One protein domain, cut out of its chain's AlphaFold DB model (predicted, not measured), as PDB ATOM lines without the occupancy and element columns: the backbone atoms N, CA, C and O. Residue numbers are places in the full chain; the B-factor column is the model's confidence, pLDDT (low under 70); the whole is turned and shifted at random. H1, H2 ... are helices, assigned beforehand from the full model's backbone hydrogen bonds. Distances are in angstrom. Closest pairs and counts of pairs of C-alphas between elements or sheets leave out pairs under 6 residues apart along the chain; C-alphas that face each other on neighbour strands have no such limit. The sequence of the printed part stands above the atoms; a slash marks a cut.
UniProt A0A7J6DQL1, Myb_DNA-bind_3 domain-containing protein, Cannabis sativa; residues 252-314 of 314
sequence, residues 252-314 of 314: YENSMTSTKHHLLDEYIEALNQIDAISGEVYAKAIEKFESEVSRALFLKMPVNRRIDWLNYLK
ATOM      1  N   TYR A 252     -25.646  79.332  80.014       52.41
ATOM      2  CA  TYR A 252     -25.347  78.269  80.974       52.41
ATOM      3  C   TYR A 252     -25.212  76.908  80.289       52.41
ATOM      4  O   TYR A 252     -24.251  76.201  80.558       52.41
ATOM      5  N   GLU A 253     -26.109  76.561  79.365       60.34
ATOM      6  CA  GLU A 253     -26.041  75.319  78.587       60.34
ATOM      7  C   GLU A 253     -24.782  75.263  77.701       60.34
ATOM      8  O   GLU A 253     -24.076  74.256  77.702       60.34
ATOM      9  N   ASN A 254     -24.418  76.363  77.031       66.38
ATOM     10  CA  ASN A 254     -23.169  76.476  76.271       66.38
ATOM     11  C   ASN A 254     -21.923  76.393  77.171       66.38
ATOM     12  O   ASN A 254     -20.921  75.816  76.764       66.38
ATOM     13  N   SER A 255     -21.962  76.932  78.392       63.56
ATOM     14  CA  SER A 255     -20.867  76.801  79.364       63.56
ATOM     15  C   SER A 255     -20.747  75.365  79.899       63.56
ATOM     16  O   SER A 255     -19.656  74.796  79.958       63.56
ATOM     17  N   MET A 256     -21.881  74.728  80.204       61.34
ATOM     18  CA  MET A 256     -21.968  73.344  80.683       61.34
ATOM     19  C   MET A 256     -21.550  72.332  79.606       61.34
ATOM     20  O   MET A 256     -20.942  71.311  79.910       61.34
ATOM     21  N   THR A 257     -21.856  72.603  78.336       58.41
ATOM     22  CA  THR A 257     -21.376  71.798  77.203       58.41
ATOM     23  C   THR A 257     -19.907  72.081  76.911       58.41
ATOM     24  O   THR A 257     -19.142  71.132  76.821       58.41
ATOM     25  N   SER A 258     -19.471  73.344  76.865       62.00
ATOM     26  CA  SER A 258     -18.057  73.721  76.676       62.00
ATOM     27  C   SER A 258     -17.128  73.085  77.721       62.00
ATOM     28  O   SER A 258     -16.101  72.511  77.372       62.00
ATOM     29  N   THR A 259     -17.523  73.071  78.996       62.72
ATOM     30  CA  THR A 259     -16.766  72.381  80.060       62.72
ATOM     31  C   THR A 259     -16.774  70.857  79.898       62.72
ATOM     32  O   THR A 259     -15.732  70.222  80.058       62.72
ATOM     33  N   LYS A 260     -17.902  70.251  79.496       64.62
ATOM     34  CA  LYS A 260     -17.952  68.822  79.134       64.62
ATOM     35  C   LYS A 260     -17.098  68.485  77.909       64.62
ATOM     36  O   LYS A 260     -16.562  67.381  77.874       64.62
ATOM     37  N   HIS A 261     -16.963  69.403  76.950       60.09
ATOM     38  CA  HIS A 261     -16.080  69.282  75.788       60.09
ATOM     39  C   HIS A 261     -14.607  69.430  76.181       60.09
ATOM     40  O   HIS A 261     -13.820  68.586  75.791       60.09
ATOM     41  N   HIS A 262     -14.235  70.361  77.063       61.91
ATOM     42  CA  HIS A 262     -12.858  70.445  77.573       61.91
ATOM     43  C   HIS A 262     -12.426  69.157  78.304       61.91
ATOM     44  O   HIS A 262     -11.314  68.670  78.122       61.91
ATOM     45  N   LEU A 263     -13.324  68.550  79.092       68.25
ATOM     46  CA  LEU A 263     -13.104  67.227  79.700       68.25
ATOM     47  C   LEU A 263     -13.124  66.075  78.674       68.25
ATOM     48  O   LEU A 263     -12.666  64.972  78.978       68.25
ATOM     49  N   LEU A 264     -13.699  66.299  77.487       76.56
ATOM     50  CA  LEU A 264     -13.669  65.379  76.347       76.56
ATOM     51  C   LEU A 264     -12.293  65.455  75.656       76.56
ATOM     52  O   LEU A 264     -11.668  64.430  75.405       76.56
ATOM     53  N   ASP A 265     -11.786  66.662  75.429       81.44
ATOM     54  CA  ASP A 265     -10.486  66.898  74.802       81.44
ATOM     55  C   ASP A 265      -9.342  66.376  75.692       81.44
ATOM     56  O   ASP A 265      -8.439  65.695  75.209       81.44
ATOM     57  N   GLU A 266      -9.427  66.582  77.014       83.75
ATOM     58  CA  GLU A 266      -8.413  66.124  77.975       83.75
ATOM     59  C   GLU A 266      -8.263  64.589  78.025       83.75
ATOM     60  O   GLU A 266      -7.138  64.093  78.122       83.75
ATOM     61  N   TYR A 267      -9.350  63.803  77.919       84.00
ATOM     62  CA  TYR A 267      -9.214  62.335  77.880       84.00
ATOM     63  C   TYR A 267      -8.778  61.813  76.501       84.00
ATOM     64  O   TYR A 267      -8.091  60.793  76.457       84.00
ATOM     65  N   ILE A 268      -9.139  62.486  75.397       82.94
ATOM     66  CA  ILE A 268      -8.643  62.138  74.052       82.94
ATOM     67  C   ILE A 268      -7.131  62.364  73.995       82.94
ATOM     68  O   ILE A 268      -6.389  61.478  73.573       82.94
ATOM     69  N   GLU A 269      -6.653  63.496  74.505       86.38
ATOM     70  CA  GLU A 269      -5.225  63.790  74.630       86.38
ATOM     71  C   GLU A 269      -4.518  62.752  75.526       86.38
ATOM     72  O   GLU A 269      -3.504  62.164  75.146       86.38
ATOM     73  N   ALA A 270      -5.112  62.416  76.676       84.62
ATOM     74  CA  ALA A 270      -4.601  61.388  77.583       84.62
ATOM     75  C   ALA A 270      -4.638  59.949  77.022       84.62
ATOM     76  O   ALA A 270      -3.924  59.090  77.549       84.62
ATOM     77  N   LEU A 271      -5.465  59.669  76.006       83.94
ATOM     78  CA  LEU A 271      -5.468  58.419  75.236       83.94
ATOM     79  C   LEU A 271      -4.374  58.420  74.165       83.94
ATOM     80  O   LEU A 271      -3.667  57.427  74.025       83.94
ATOM     81  N   ASN A 272      -4.224  59.529  73.437       82.25
ATOM     82  CA  ASN A 272      -3.236  59.679  72.366       82.25
ATOM     83  C   ASN A 272      -1.791  59.593  72.882       82.25
ATOM     84  O   ASN A 272      -0.908  59.148  72.157       82.25
ATOM     85  N   GLN A 273      -1.552  59.963  74.145       84.75
ATOM     86  CA  GLN A 273      -0.256  59.818  74.825       84.75
ATOM     87  C   GLN A 273       0.097  58.371  75.227       84.75
ATOM     88  O   GLN A 273       1.155  58.142  75.815       84.75
ATOM     89  N   ILE A 274      -0.770  57.390  74.961       83.31
ATOM     90  CA  ILE A 274      -0.516  55.981  75.273       83.31
ATOM     91  C   ILE A 274      -0.098  55.242  73.999       83.31
ATOM     92  O   ILE A 274      -0.929  54.829  73.187       83.31
ATOM     93  N   ASP A 275       1.208  55.016  73.862       76.62
ATOM     94  CA  ASP A 275       1.765  54.234  72.760       76.62
ATOM     95  C   ASP A 275       1.227  52.788  72.721       76.62
ATOM     96  O   ASP A 275       1.006  52.136  73.745       76.62
ATOM     97  N   ALA A 276       1.088  52.261  71.501       78.31
ATOM     98  CA  ALA A 276       0.768  50.862  71.183       78.31
ATOM     99  C   ALA A 276      -0.630  50.324  71.589       78.31
ATOM    100  O   ALA A 276      -0.811  49.109  71.724       78.31
ATOM    101  N   ILE A 277      -1.658  51.177  71.701       81.75
ATOM    102  CA  ILE A 277      -3.061  50.716  71.781       81.75
ATOM    103  C   ILE A 277      -3.533  50.185  70.407       81.75
ATOM    104  O   ILE A 277      -3.342  50.822  69.376       81.75
ATOM    105  N   SER A 278      -4.206  49.025  70.383       83.19
ATOM    106  CA  SER A 278      -4.896  48.517  69.181       83.19
ATOM    107  C   SER A 278      -6.173  49.313  68.889       83.19
ATOM    108  O   SER A 278      -6.930  49.606  69.814       83.19
ATOM    109  N   GLY A 279      -6.484  49.573  67.614       82.38
ATOM    110  CA  GLY A 279      -7.697  50.298  67.206       82.38
ATOM    111  C   GLY A 279      -9.010  49.715  67.754       82.38
ATOM    112  O   GLY A 279      -9.936  50.466  68.046       82.38
ATOM    113  N   GLU A 280      -9.077  48.399  67.988       85.12
ATOM    114  CA  GLU A 280     -10.226  47.757  68.647       85.12
ATOM    115  C   GLU A 280     -10.372  48.195  70.115       85.12
ATOM    116  O   GLU A 280     -11.467  48.516  70.572       85.12
ATOM    117  N   VAL A 281      -9.260  48.257  70.853       86.25
ATOM    118  CA  VAL A 281      -9.235  48.711  72.252       86.25
ATOM    119  C   VAL A 281      -9.540  50.202  72.332       86.25
ATOM    120  O   VAL A 281     -10.272  50.627  73.219       86.25
ATOM    121  N   TYR A 282      -9.031  50.988  71.382       85.19
ATOM    122  CA  TYR A 282      -9.317  52.417  71.270       85.19
ATOM    123  C   TYR A 282     -10.820  52.680  71.056       85.19
ATOM    124  O   TYR A 282     -11.409  53.504  71.753       85.19
ATOM    125  N   ALA A 283     -11.476  51.917  70.173       84.75
ATOM    126  CA  ALA A 283     -12.923  52.007  69.960       84.75
ATOM    127  C   ALA A 283     -13.732  51.630  71.219       84.75
ATOM    128  O   ALA A 283     -14.614  52.387  71.629       84.75
ATOM    129  N   LYS A 284     -13.392  50.515  71.885       86.38
ATOM    130  CA  LYS A 284     -14.035  50.104  73.152       86.38
ATOM    131  C   LYS A 284     -13.794  51.113  74.283       86.38
ATOM    132  O   LYS A 284     -14.657  51.300  75.137       86.38
ATOM    133  N   ALA A 285     -12.646  51.789  74.292       84.56
ATOM    134  CA  ALA A 285     -12.352  52.849  75.249       84.56
ATOM    135  C   ALA A 285     -13.274  54.062  75.050       84.56
ATOM    136  O   ALA A 285     -13.875  54.517  76.019       84.56
ATOM    137  N   ILE A 286     -13.454  54.529  73.807       84.19
ATOM    138  CA  ILE A 286     -14.387  55.622  73.473       84.19
ATOM    139  C   ILE A 286     -15.808  55.298  73.959       84.19
ATOM    140  O   ILE A 286     -16.421  56.127  74.629       84.19
ATOM    141  N   GLU A 287     -16.297  54.078  73.714       85.81
ATOM    142  CA  GLU A 287     -17.607  53.618  74.204       85.81
ATOM    143  C   GLU A 287     -17.702  53.676  75.743       85.81
ATOM    144  O   GLU A 287     -18.696  54.137  76.303       85.81
ATOM    145  N   LYS A 288     -16.641  53.292  76.471       82.44
ATOM    146  CA  LYS A 288     -16.608  53.418  77.941       82.44
ATOM    147  C   LYS A 288     -16.497  54.858  78.441       82.44
ATOM    148  O   LYS A 288     -16.905  55.105  79.582       82.44
ATOM    149  N   PHE A 289     -15.980  55.786  77.638       81.19
ATOM    150  CA  PHE A 289     -15.823  57.198  77.999       81.19
ATOM    151  C   PHE A 289     -17.054  58.068  77.754       81.19
ATOM    152  O   PHE A 289     -17.061  59.218  78.188       81.19
ATOM    153  N   GLU A 290     -18.144  57.529  77.208       78.00
ATOM    154  CA  GLU A 290     -19.451  58.197  77.266       78.00
ATOM    155  C   GLU A 290     -19.813  58.560  78.728       78.00
ATOM    156  O   GLU A 290     -20.186  59.697  79.038       78.00
ATOM    157  N   SER A 291     -19.535  57.645  79.666       80.56
ATOM    158  CA  SER A 291     -19.667  57.871  81.111       80.56
ATOM    159  C   SER A 291     -18.654  58.888  81.660       80.56
ATOM    160  O   SER A 291     -17.435  58.698  81.596       80.56
ATOM    161  N   GLU A 292     -19.170  59.940  82.304       76.75
ATOM    162  CA  GLU A 292     -18.380  60.951  83.030       76.75
ATOM    163  C   GLU A 292     -17.528  60.328  84.154       76.75
ATOM    164  O   GLU A 292     -16.401  60.762  84.397       76.75
ATOM    165  N   VAL A 293     -18.015  59.255  84.794       76.69
ATOM    166  CA  VAL A 293     -17.290  58.547  85.864       76.69
ATOM    167  C   VAL A 293     -16.077  57.793  85.310       76.69
ATOM    168  O   VAL A 293     -15.004  57.838  85.914       76.69
ATOM    169  N   SER A 294     -16.211  57.146  84.146       78.56
ATOM    170  CA  SER A 294     -15.096  56.454  83.481       78.56
ATOM    171  C   SER A 294     -13.988  57.430  83.088       78.56
ATOM    172  O   SER A 294     -12.814  57.156  83.342       78.56
ATOM    173  N   ARG A 295     -14.357  58.591  82.521       84.12
ATOM    174  CA  ARG A 295     -13.412  59.665  82.160       84.12
ATOM    175  C   ARG A 295     -12.649  60.172  83.383       84.12
ATOM    176  O   ARG A 295     -11.419  60.182  83.383       84.12
ATOM    177  N   ALA A 296     -13.364  60.509  84.458       80.81
ATOM    178  CA  ALA A 296     -12.757  60.997  85.696       80.81
ATOM    179  C   ALA A 296     -11.827  59.963  86.362       80.81
ATOM    180  O   ALA A 296     -10.789  60.333  86.918       80.81
ATOM    181  N   LEU A 297     -12.171  58.670  86.302       82.75
ATOM    182  CA  LEU A 297     -11.325  57.592  86.817       82.75
ATOM    183  C   LEU A 297     -10.046  57.428  85.980       82.75
ATOM    184  O   LEU A 297      -8.961  57.321  86.545       82.75
ATOM    185  N   PHE A 298     -10.157  57.452  84.651       84.81
ATOM    186  CA  PHE A 298      -9.022  57.309  83.734       84.81
ATOM    187  C   PHE A 298      -8.007  58.447  83.855       84.81
ATOM    188  O   PHE A 298      -6.808  58.181  83.963       84.81
ATOM    189  N   LEU A 299      -8.473  59.698  83.941       85.56
ATOM    190  CA  LEU A 299      -7.599  60.851  84.171       85.56
ATOM    191  C   LEU A 299      -6.869  60.750  85.523       85.56
ATOM    192  O   LEU A 299      -5.663  60.991  85.580       85.56
ATOM    193  N   LYS A 300      -7.549  60.293  86.586       84.25
ATOM    194  CA  LYS A 300      -6.943  60.065  87.914       84.25
ATOM    195  C   LYS A 300      -5.993  58.864  87.994       84.25
ATOM    196  O   LYS A 300      -5.196  58.803  88.929       84.25
ATOM    197  N   MET A 301      -6.061  57.906  87.068       81.38
ATOM    198  CA  MET A 301      -5.121  56.781  87.038       81.38
ATOM    199  C   MET A 301      -3.764  57.207  86.452       81.38
ATOM    200  O   MET A 301      -3.734  57.922  85.446       81.38
ATOM    201  N   PRO A 302      -2.632  56.744  87.021       80.50
ATOM    202  CA  PRO A 302      -1.309  56.998  86.459       80.50
ATOM    203  C   PRO A 302      -1.130  56.253  85.128       80.50
ATOM    204  O   PRO A 302      -1.700  55.179  84.925       80.50
ATOM    205  N   VAL A 303      -0.321  56.816  84.223       79.25
ATOM    206  CA  VAL A 303      -0.212  56.390  82.810       79.25
ATOM    207  C   VAL A 303       0.064  54.890  82.648       79.25
ATOM    208  O   VAL A 303      -0.574  54.228  81.834       79.25
ATOM    209  N   ASN A 304       0.928  54.315  83.488       79.88
ATOM    210  CA  ASN A 304       1.231  52.880  83.480       79.88
ATOM    211  C   ASN A 304       0.006  51.988  83.767       79.88
ATOM    212  O   ASN A 304      -0.108  50.911  83.192       79.88
ATOM    213  N   ARG A 305      -0.930  52.430  84.618       82.19
ATOM    214  CA  ARG A 305      -2.167  51.694  84.935       82.19
ATOM    215  C   ARG A 305      -3.277  51.897  83.909       82.19
ATOM    216  O   ARG A 305      -4.177  51.064  83.831       82.19
ATOM    217  N   ARG A 306      -3.207  52.955  83.094       87.56
ATOM    218  CA  ARG A 306      -4.159  53.179  81.994       87.56
ATOM    219  C   ARG A 306      -4.071  52.058  80.955       87.56
ATOM    220  O   ARG A 306      -5.108  51.572  80.520       87.56
ATOM    221  N   ILE A 307      -2.866  51.581  80.628       83.75
ATOM    222  CA  ILE A 307      -2.651  50.455  79.696       83.75
ATOM    223  C   ILE A 307      -3.239  49.145  80.241       83.75
ATOM    224  O   ILE A 307      -3.913  48.431  79.496       83.75
ATOM    225  N   ASP A 308      -3.024  48.835  81.525       83.81
ATOM    226  CA  ASP A 308      -3.611  47.653  82.182       83.81
ATOM    227  C   ASP A 308      -5.148  47.688  82.088       83.81
ATOM    228  O   ASP A 308      -5.786  46.719  81.673       83.81
ATOM    229  N   TRP A 309      -5.739  48.839  82.426       84.88
ATOM    230  CA  TRP A 309      -7.185  49.059  82.411       84.88
ATOM    231  C   TRP A 309      -7.780  48.990  80.997       84.88
ATOM    232  O   TRP A 309      -8.827  48.380  80.804       84.88
ATOM    233  N   LEU A 310      -7.096  49.543  79.994       84.19
ATOM    234  CA  LEU A 310      -7.510  49.454  78.591       84.19
ATOM    235  C   LEU A 310      -7.411  48.020  78.050       84.19
ATOM    236  O   LEU A 310      -8.294  47.583  77.318       84.19
ATOM    237  N   ASN A 311      -6.391  47.246  78.434       81.50
ATOM    238  CA  ASN A 311      -6.302  45.836  78.041       81.50
ATOM    239  C   ASN A 311      -7.363  44.953  78.719       81.50
ATOM    240  O   ASN A 311      -7.728  43.932  78.143       81.50
ATOM    241  N   TYR A 312      -7.897  45.352  79.877       82.06
ATOM    242  CA  TYR A 312      -9.072  44.717  80.490       82.06
ATOM    243  C   TYR A 312     -10.377  44.970  79.704       82.06
ATOM    244  O   TYR A 312     -11.350  44.248  79.890       82.06
ATOM    245  N   LEU A 313     -10.408  45.959  78.798       74.19
ATOM    246  CA  LEU A 313     -11.545  46.202  77.899       74.19
ATOM    247  C   LEU A 313     -11.519  45.353  76.614       74.19
ATOM    248  O   LEU A 313     -12.383  45.561  75.763       74.19
ATOM    249  N   LYS A 314     -10.545  44.450  76.425       62.72
ATOM    250  CA  LYS A 314     -10.508  43.535  75.267       62.72
ATOM    251  C   LYS A 314     -11.636  42.507  75.309       62.72
ATOM    252  O   LYS A 314     -11.759  41.811  76.335       62.72
TER     253      LYS A 314
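What this domain is: This is residues 252 to 314 of the 314 residues of the protein "Myb_DNA-bind_3 domain-containing protein" of Cannabis sativa (UniProt A0A7J6DQL1). Three short helices, H2, H3 and H4, form a triangle, and the second half of the long helix H1 crosses over one face of it, packing on H3 with residues 263 to 270. The first residues of H1, 252 to 259, stick out from this body as a free helical arm, which adds to the length of the whole. The printed part has 63 residues, with four named helices in the order H1, H2, H3, H4 and no named strand, and its class is all helix. It is compact, with a radius of gyration of the C-alphas of 12.2 A, and elongated in outline, with spans of 38 by 21 by 18 A.

Where its parts are: H1, residues 252 to 272, is the longest helix, 30.1 A from C-alpha 252 at (-25.347, 78.269, 80.974) to C-alpha 272 at (-3.236, 59.679, 72.366). H2 takes residues 279 to 289 and is 15.2 A long. H3, residues 292 to 300, measures 12.5 A. H4, residues 303 to 311, measures 13.1 A and ends with C-alpha 311 at (-6.302, 45.836, 78.041).

How they stand to each other: H1 touches H3 with residues 263 to 270 alone. Their closest C-alphas, those of Tyr 267 and Arg 295, are 6.6 A apart, and the two helices run the same way at a steep tilt of 46 degrees. H1 is near H2, with 9 pairs of C-alphas within 10 A, and near H4, with 6 such pairs. H2 and H3 are close but not clearly touching, with the C-alphas of Phe 289 and Arg 295 closest at 5.4 A, and run opposite ways at a steep tilt of 64 degrees. H3 and H4 are also close but not clearly touching, with the C-alphas of Phe 298 and Arg 306 closest at 6.6 A, and run opposite ways at a steep tilt of 44 degrees. H2 and H4 only just touch, with 3 pairs of C-alphas within 8 A, the closest being those of Val 281 and Leu 310 at 6.6 A; their lines are about perpendicular, at 79 degrees. In H2 and H3 every O i to N i+4 pair is within hydrogen-bond range; in H1 16 of 17 are, and in H4 3 of 5.

The domain as a whole: The two C-alphas farthest apart, those of Tyr 252 and Ala 276, are 39.1 A apart. Without residues 252 to 259, which stand free, the body of 55 residues spans 26 by 21 by 17 A. The printed part has no cut and ends at residue 314, the chain's last residue. The links from H2 to H3 and from H3 to H4 are tight, and the link from H1 to H2 is short. The mean pLDDT of the printed part is 78.2, and residues 252 to 263 and residue 314 are under 70.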